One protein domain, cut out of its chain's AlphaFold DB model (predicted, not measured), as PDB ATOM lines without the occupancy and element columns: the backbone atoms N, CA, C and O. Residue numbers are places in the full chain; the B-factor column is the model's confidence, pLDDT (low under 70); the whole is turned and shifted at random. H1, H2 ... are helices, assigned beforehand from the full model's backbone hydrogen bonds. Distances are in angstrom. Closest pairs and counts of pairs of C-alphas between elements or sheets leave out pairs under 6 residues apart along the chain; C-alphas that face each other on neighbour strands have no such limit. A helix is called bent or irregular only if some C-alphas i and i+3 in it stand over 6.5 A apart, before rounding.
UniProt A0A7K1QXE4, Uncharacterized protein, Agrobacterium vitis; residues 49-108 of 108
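AT A GLANCE: This is residues 49 to 108 of the 108 residues of an uncharacterized protein of Agrobacterium vitis (UniProt A0A7K1QXE4). Two helices, H1 and H2, meet near their last residues in an open corner, while a long loop, residues 60 to 77, swings out from the end of H1 and comes back to the start of H2. A third, shorter helix, H3, folds back after the end of H2, and its last residues run on into a tail that sticks out, residues 100 to 108, at the opposite end of the long axis from the loop. The printed part has 60 residues with three named helices in the order H1, H2, H3 and no named strand, and its class is all helix. The whole is loose, with a radius of gyration of the C-alphas of 13.1 A, and elongated, spanning 44 by 23 by 18 A.

IN THESE COORDINATES: The printed part begins at Ala 49, and H1 follows as residues 50 to 59, from C-alpha 50 at (119.271, 108.531, 143.333), over 14.3 A. Residues 60 to 77 hold no named element, though residues 69 to 71 form a short helical run. H2, residues 78 to 92, is the longest helix, 21.8 A from C-alpha 78 at (106.560, 115.592, 164.615) to C-alpha 92. It is neither bent nor irregular, but only just: C-alphas 85 and 88 are 6.4 A apart. H3, residues 96 to 103, measures 10.5 A and ends with C-alpha 103 at (109.531, 125.227, 144.718).

HOW THE PARTS SIT: H1 and H2 touch, with 4 pairs of C-alphas within 8 A, and H2 does so with residues 89 to 92 alone. Their closest C-alphas are those of Ala 59 and Ala 89, 5.6 A apart. They run opposite ways at a steep tilt of 69.7 degrees, only just short of about perpendicular. H2 and H3 are close but not clearly touching, and their closest C-alphas, those of Ile 90 and Met 96, are 5.5 A apart. These two run opposite ways at a steep tilt of 51 degrees. H1 and H3 are apart. In H1 and H3 every O i to N i+4 pair is within hydrogen-bond range; in H2 it is 8 of 11.

THE WHOLE: The two C-alphas farthest apart are those of Glu 75 and Phe 108, at 44.7 A. Residues 100 to 108, of which 100 to 103 belong to H3, stand free; without them the body spans 32 by 20 by 13 A. The link from H1 to H2, 18 residues, is long, and that from H2 to H3, 3 residues, is tight. The printed part has no cut and ends at Phe 108, the chain's last residue. The mean pLDDT of the printed part is 88.3, and residues 105 to 108 are under 70.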
ATOM      1  N   ALA A  49     117.345 112.791 142.051       96.56
ATOM      2  CA  ALA A  49     118.131 111.710 141.482       96.56
ATOM      3  C   ALA A  49     118.697 110.826 142.603       96.56
ATOM      4  O   ALA A  49     119.045 111.311 143.680       96.56
ATOM      5  N   LYS A  50     118.862 109.527 142.329       96.75
ATOM      6  CA  LYS A  50     119.271 108.531 143.333       96.75
ATOM      7  C   LYS A  50     120.506 108.944 144.148       96.75
ATOM      8  O   LYS A  50     120.499 108.799 145.361       96.75
ATOM      9  N   ALA A  51     121.536 109.489 143.499       96.50
ATOM     10  CA  ALA A  51     122.768 109.900 144.177       96.50
ATOM     11  C   ALA A  51     122.572 111.102 145.123       96.50
ATOM     12  O   ALA A  51     123.212 111.177 146.170       96.50
ATOM     13  N   ASP A  52     121.692 112.041 144.768       97.38
ATOM     14  CA  ASP A  52     121.374 113.195 145.613       97.38
ATOM     15  C   ASP A  52     120.438 112.795 146.760       97.38
ATOM     16  O   ASP A  52     120.629 113.251 147.886       97.38
ATOM     17  N   LEU A  53     119.503 111.868 146.510       95.88
ATOM     18  CA  LEU A  53     118.699 111.236 147.555       95.88
ATOM     19  C   LEU A  53     119.584 110.496 148.568       95.88
ATOM     20  O   LEU A  53     119.442 110.704 149.765       95.88
ATOM     21  N   GLU A  54     120.539 109.682 148.112       96.00
ATOM     22  CA  GLU A  54     121.480 108.980 148.997       96.00
ATOM     23  C   GLU A  54     122.316 109.957 149.838       96.00
ATOM     24  O   GLU A  54     122.520 109.727 151.031       96.00
ATOM     25  N   ARG A  55     122.767 111.072 149.246       96.69
ATOM     26  CA  ARG A  55     123.487 112.125 149.980       96.69
ATOM     27  C   ARG A  55     122.595 112.779 151.038       96.69
ATOM     28  O   ARG A  55     123.050 113.012 152.157       96.69
ATOM     29  N   LEU A  56     121.336 113.052 150.700       96.00
ATOM     30  CA  LEU A  56     120.355 113.589 151.639       96.00
ATOM     31  C   LEU A  56     120.070 112.610 152.783       96.00
ATOM     32  O   LEU A  56     120.011 113.037 153.929       96.00
ATOM     33  N   ASP A  57     119.983 111.312 152.506       94.75
ATOM     34  CA  ASP A  57     119.700 110.270 153.506       94.75
ATOM     35  C   ASP A  57     120.840 110.071 154.493       94.75
ATOM     36  O   ASP A  57     120.611 109.755 155.659       94.75
ATOM     37  N   GLN A  58     122.072 110.278 154.034       95.19
ATOM     38  CA  GLN A  58     123.246 110.281 154.899       95.19
ATOM     39  C   GLN A  58     123.259 111.500 155.829       95.19
ATOM     40  O   GLN A  58     123.618 111.369 156.996       95.19
ATOM     41  N   ALA A  59     122.868 112.674 155.324       95.50
ATOM     42  CA  ALA A  59     122.804 113.906 156.111       95.50
ATOM     43  C   ALA A  59     121.586 113.954 157.047       95.50
ATOM     44  O   ALA A  59     121.649 114.568 158.112       95.50
ATOM     45  N   LEU A  60     120.488 113.305 156.658       95.25
ATOM     46  CA  LEU A  60     119.224 113.283 157.379       95.25
ATOM     47  C   LEU A  60     118.698 111.843 157.500       95.25
ATOM     48  O   LEU A  60     117.802 111.435 156.752       95.25
ATOM     49  N   PRO A  61     119.247 111.058 158.445       93.50
ATOM     50  CA  PRO A  61     118.888 109.659 158.601       93.50
ATOM     51  C   PRO A  61     117.398 109.439 158.861       93.50
ATOM     52  O   PRO A  61     116.737 110.134 159.642       93.50
ATOM     53  N   ARG A  62     116.885 108.399 158.211       90.88
ATOM     54  CA  ARG A  62     115.489 107.969 158.265       90.88
ATOM     55  C   ARG A  62     115.253 107.021 159.434       90.88
ATOM     56  O   ARG A  62     116.084 106.164 159.728       90.88
ATOM     57  N   SER A  63     114.086 107.133 160.051       90.25
ATOM     58  CA  SER A  63     113.560 106.114 160.953       90.25
ATOM     59  C   SER A  63     112.997 104.917 160.183       90.25
ATOM     60  O   SER A  63     112.637 105.021 159.008       90.25
ATOM     61  N   SER A  64     112.839 103.788 160.872       87.62
ATOM     62  CA  SER A  64     112.156 102.594 160.367       87.62
ATOM     63  C   SER A  64     110.672 102.823 160.060       87.62
ATOM     64  O   SER A  64     110.125 102.153 159.189       87.62
ATOM     65  N   ASN A  65     110.022 103.781 160.731       84.31
ATOM     66  CA  ASN A  65     108.634 104.173 160.452       84.31
ATOM     67  C   ASN A  65     108.503 105.104 159.237       84.31
ATOM     68  O   ASN A  65     107.398 105.438 158.820       84.31
ATOM     69  N   GLY A  66     109.635 105.522 158.677       82.50
ATOM     70  CA  GLY A  66     109.674 106.357 157.507       82.50
ATOM     71  C   GLY A  66     109.416 107.846 157.737       82.50
ATOM     72  O   GLY A  66     108.979 108.500 156.795       82.50
ATOM     73  N   GLY A  67     109.727 108.395 158.910       87.62
ATOM     74  CA  GLY A  67     110.036 109.824 159.063       87.62
ATOM     75  C   GLY A  67     111.514 110.054 159.397       87.62
ATOM     76  O   GLY A  67     112.356 109.189 159.136       87.62
ATOM     77  N   ILE A  68     111.851 111.214 159.963       92.44
ATOM     78  CA  ILE A  68     113.242 111.537 160.326       92.44
ATOM     79  C   ILE A  68     113.582 110.953 161.701       92.44
ATOM     80  O   ILE A  68     112.873 111.205 162.673       92.44
ATOM     81  N   ALA A  69     114.696 110.217 161.800       91.94
ATOM     82  CA  ALA A  69     115.067 109.466 163.007       91.94
ATOM     83  C   ALA A  69     115.159 110.341 164.268       91.94
ATOM     84  O   ALA A  69     114.639 109.975 165.318       91.94
ATOM     85  N   GLN A  70     115.758 111.531 164.165       91.19
ATOM     86  CA  GLN A  70     115.874 112.448 165.308       91.19
ATOM     87  C   GLN A  70     114.530 113.035 165.779       91.19
ATOM     88  O   GLN A  70     114.465 113.607 166.863       91.19
ATOM     89  N   CYS A  71     113.462 112.891 164.988       92.12
ATOM     90  CA  CYS A  71     112.131 113.407 165.296       92.12
ATOM     91  C   CYS A  71     111.165 112.341 165.838       92.12
ATOM     92  O   CYS A  71     110.018 112.665 166.131       92.12
ATOM     93  N   ASP A  72     111.591 111.084 166.000       86.94
ATOM     94  CA  ASP A  72     110.700 110.002 166.443       86.94
ATOM     95  C   ASP A  72     110.196 110.154 167.885       86.94
ATOM     96  O   ASP A  72     109.106 109.685 168.205       86.94
ATOM     97  N   ALA A  73     110.989 110.786 168.754       83.81
ATOM     98  CA  ALA A  73     110.726 110.872 170.191       83.81
ATOM     99  C   ALA A  73     110.301 112.278 170.654       83.81
ATOM    100  O   ALA A  73     110.389 112.586 171.841       83.81
ATOM    101  N   VAL A  74     109.885 113.159 169.739       85.25
ATOM    102  CA  VAL A  74     109.499 114.527 170.117       85.25
ATOM    103  C   VAL A  74     108.114 114.552 170.759       85.25
ATOM    104  O   VAL A  74     107.160 114.001 170.222       85.25
ATOM    105  N   GLU A  75     107.986 115.255 171.886       71.31
ATOM    106  CA  GLU A  75     106.702 115.441 172.588       71.31
ATOM    107  C   GLU A  75     105.792 116.500 171.921       71.31
ATOM    108  O   GLU A  75     104.669 116.735 172.360       71.31
ATOM    109  N   GLY A  76     106.263 117.140 170.842       78.19
ATOM    110  CA  GLY A  76     105.536 118.149 170.067       78.19
ATOM    111  C   GLY A  76     105.045 117.653 168.702       78.19
ATOM    112  O   GLY A  76     104.909 116.461 168.442       78.19
ATOM    113  N   SER A  77     104.797 118.592 167.783       85.94
ATOM    114  CA  SER A  77     104.457 118.243 166.401       85.94
ATOM    115  C   SER A  77     105.666 117.625 165.702       85.94
ATOM    116  O   SER A  77     106.625 118.323 165.362       85.94
ATOM    117  N   ARG A  78     105.586 116.319 165.436       87.69
ATOM    118  CA  ARG A  78     106.560 115.592 164.615       87.69
ATOM    119  C   ARG A  78     106.827 116.309 163.293       87.69
ATOM    120  O   ARG A  78     107.982 116.527 162.956       87.69
ATOM    121  N   ALA A  79     105.778 116.772 162.609       86.94
ATOM    122  CA  ALA A  79     105.924 117.501 161.352       86.94
ATOM    123  C   ALA A  79     106.755 118.784 161.503       86.94
ATOM    124  O   ALA A  79     107.600 119.074 160.665       86.94
ATOM    125  N   SER A  80     106.587 119.519 162.607       87.06
ATOM    126  CA  SER A  80     107.390 120.725 162.867       87.06
ATOM    127  C   SER A  80     108.867 120.399 163.123       87.06
ATOM    128  O   SER A  80     109.746 121.127 162.658       87.06
ATOM    129  N   CYS A  81     109.156 119.291 163.818       91.06
ATOM    130  CA  CYS A  81     110.530 118.803 163.974       91.06
ATOM    131  C   CYS A  81     111.144 118.435 162.620       91.06
ATOM    132  O   CYS A  81     112.254 118.864 162.311       91.06
ATOM    133  N   GLU A  82     110.414 117.676 161.800       91.75
ATOM    134  CA  GLU A  82     110.909 117.193 160.511       91.75
ATOM    135  C   GLU A  82     111.171 118.350 159.539       91.75
ATOM    136  O   GLU A  82     112.260 118.427 158.971       91.75
ATOM    137  N   VAL A  83     110.252 119.315 159.441       90.00
ATOM    138  CA  VAL A  83     110.451 120.555 158.668       90.00
ATOM    139  C   VAL A  83     111.734 121.277 159.089       90.00
ATOM    140  O   VAL A  83     112.541 121.662 158.242       90.00
ATOM    141  N   THR A  84     111.955 121.424 160.397       90.00
ATOM    142  CA  THR A  84     113.143 122.108 160.934       90.00
ATOM    143  C   THR A  84     114.430 121.333 160.636       90.00
ATOM    144  O   THR A  84     115.479 121.932 160.412       90.00
ATOM    145  N   ALA A  85     114.358 120.002 160.602       92.88
ATOM    146  CA  ALA A  85     115.497 119.131 160.336       92.88
ATOM    147  C   ALA A  85     115.939 119.144 158.862       92.88
ATOM    148  O   ALA A  85     117.130 119.021 158.570       92.88
ATOM    149  N   TYR A  86     114.996 119.309 157.933       91.88
ATOM    150  CA  TYR A  86     115.276 119.274 156.498       91.88
ATOM    151  C   TYR A  86     116.173 120.418 156.027       91.88
ATOM    152  O   TYR A  86     117.049 120.194 155.192       91.88
ATOM    153  N   MET A  87     115.982 121.636 156.536       89.75
ATOM    154  CA  MET A  87     116.693 122.797 155.998       89.75
ATOM    155  C   MET A  87     118.218 122.740 156.133       89.75
ATOM    156  O   MET A  87     118.888 122.833 155.102       89.75
ATOM    157  N   PRO A  88     118.795 122.482 157.322       91.19
ATOM    158  CA  PRO A  88     120.240 122.310 157.432       91.19
ATOM    159  C   PRO A  88     120.748 121.108 156.620       91.19
ATOM    160  O   PRO A  88     121.861 121.146 156.099       91.19
ATOM    161  N   ALA A  89     119.952 120.045 156.451       95.38
ATOM    162  CA  ALA A  89     120.343 118.908 155.618       95.38
ATOM    163  C   ALA A  89     120.407 119.269 154.124       95.38
ATOM    164  O   ALA A  89     121.363 118.906 153.436       95.38
ATOM    165  N   ILE A  90     119.432 120.026 153.618       94.00
ATOM    166  CA  ILE A  90     119.410 120.519 152.233       94.00
ATOM    167  C   ILE A  90     120.587 121.474 151.977       94.00
ATOM    168  O   ILE A  90     121.214 121.412 150.917       94.00
ATOM    169  N   GLU A  91     120.936 122.322 152.947       92.44
ATOM    170  CA  GLU A  91     122.110 123.200 152.871       92.44
ATOM    171  C   GLU A  91     123.422 122.407 152.844       92.44
ATOM    172  O   GLU A  91     124.218 122.564 151.916       92.44
ATOM    173  N   ASN A  92     123.621 121.495 153.800       94.12
ATOM    174  CA  ASN A  92     124.851 120.704 153.937       94.12
ATOM    175  C   ASN A  92     125.115 119.774 152.745       94.12
ATOM    176  O   ASN A  92     126.257 119.393 152.489       94.12
ATOM    177  N   THR A  93     124.072 119.402 152.006       95.69
ATOM    178  CA  THR A  93     124.174 118.543 150.818       95.69
ATOM    179  C   THR A  93     124.331 119.320 149.511       95.69
ATOM    180  O   THR A  93     124.520 118.704 148.458       95.69
ATOM    181  N   GLY A  94     124.276 120.656 149.569       94.75
ATOM    182  CA  GLY A  94     124.334 121.535 148.400       94.75
ATOM    183  C   GLY A  94     123.058 121.528 147.553       94.75
ATOM    184  O   GLY A  94     123.064 122.034 146.432       94.75
ATOM    185  N   LEU A  95     121.958 120.971 148.069       95.06
ATOM    186  CA  LEU A  95     120.698 120.804 147.337       95.06
ATOM    187  C   LEU A  95     119.806 122.049 147.365       95.06
ATOM    188  O   LEU A  95     118.788 122.077 146.679       95.06
ATOM    189  N   MET A  96     120.194 123.103 148.092       92.25
ATOM    190  CA  MET A  96     119.400 124.331 148.218       92.25
ATOM    191  C   MET A  96     118.999 124.924 146.858       92.25
ATOM    192  O   MET A  96     117.846 125.289 146.663       92.25
ATOM    193  N   ALA A  97     119.914 124.972 145.885       89.38
ATOM    194  CA  ALA A  97     119.595 125.499 144.557       89.38
ATOM    195  C   ALA A  97     118.518 124.669 143.833       89.38
ATOM    196  O   ALA A  97     117.613 125.246 143.235       89.38
ATOM    197  N   GLN A  98     118.584 123.335 143.925       91.56
ATOM    198  CA  GLN A  98     117.567 122.445 143.354       91.56
ATOM    199  C   GLN A  98     116.238 122.556 144.105       91.56
ATOM    200  O   GLN A  98     115.184 122.543 143.482       91.56
ATOM    201  N   PHE A  99     116.273 122.701 145.432       90.75
ATOM    202  CA  PHE A  99     115.070 122.884 146.239       90.75
ATOM    203  C   PHE A  99     114.333 124.176 145.867       90.75
ATOM    204  O   PHE A  99     113.121 124.166 145.661       90.75
ATOM    205  N   LEU A 100     115.062 125.283 145.699       87.62
ATOM    206  CA  LEU A 100     114.484 126.550 145.246       87.62
ATOM    207  C   LEU A 100     113.892 126.443 143.832       87.62
ATOM    208  O   LEU A 100     112.811 126.980 143.586       87.62
ATOM    209  N   ASP A 101     114.568 125.741 142.919       88.62
ATOM    210  CA  ASP A 101     114.067 125.496 141.559       88.62
ATOM    211  C   ASP A 101     112.816 124.599 141.561       88.62
ATOM    212  O   ASP A 101     111.850 124.884 140.859       88.62
ATOM    213  N   PHE A 102     112.772 123.584 142.431       88.69
ATOM    214  CA  PHE A 102     111.600 122.730 142.645       88.69
ATOM    215  C   PHE A 102     110.394 123.516 143.179       88.69
ATOM    216  O   PHE A 102     109.270 123.339 142.708       88.69
ATOM    217  N   LEU A 103     110.607 124.410 144.151       85.25
ATOM    218  CA  LEU A 103     109.531 125.227 144.718       85.25
ATOM    219  C   LEU A 103     108.956 126.217 143.702       85.25
ATOM    220  O   LEU A 103     107.747 126.500 143.723       85.25
ATOM    221  N   CYS A 104     109.828 126.748 142.847       80.12
ATOM    222  CA  CYS A 104     109.559 127.857 141.947       80.12
ATOM    223  C   CYS A 104     110.123 127.563 140.556       80.12
ATOM    224  O   CYS A 104     111.045 128.258 140.113       80.12
ATOM    225  N   PRO A 105     109.559 126.565 139.849       69.88
ATOM    226  CA  PRO A 105     110.019 126.227 138.518       69.88
ATOM    227  C   PRO A 105     109.855 127.464 137.646       69.88
ATOM    228  O   PRO A 105     108.753 128.021 137.538       69.88
ATOM    229  N   LYS A 106     110.960 127.936 137.061       59.97
ATOM    230  CA  LYS A 106     110.927 129.074 136.142       59.97
ATOM    231  C   LYS A 106     109.984 128.717 135.000       59.97
ATOM    232  O   LYS A 106     110.307 127.890 134.152       59.97
ATOM    233  N   LYS A 107     108.802 129.329 134.991       51.47
ATOM    234  CA  LYS A 107     107.947 129.309 133.810       51.47
ATOM    235  C   LYS A 107     108.632 130.184 132.766       51.47
ATOM    236  O   LYS A 107     108.768 131.386 132.980       51.47
ATOM    237  N   PHE A 108     109.139 129.537 131.721       41.88
ATOM    238  CA  PHE A 108     109.555 130.193 130.487       41.88
ATOM    239  C   PHE A 108     108.329 130.710 129.732       41.88
ATOM    240  O   PHE A 108     107.279 130.026 129.790       41.88
TER     241      PHE A 108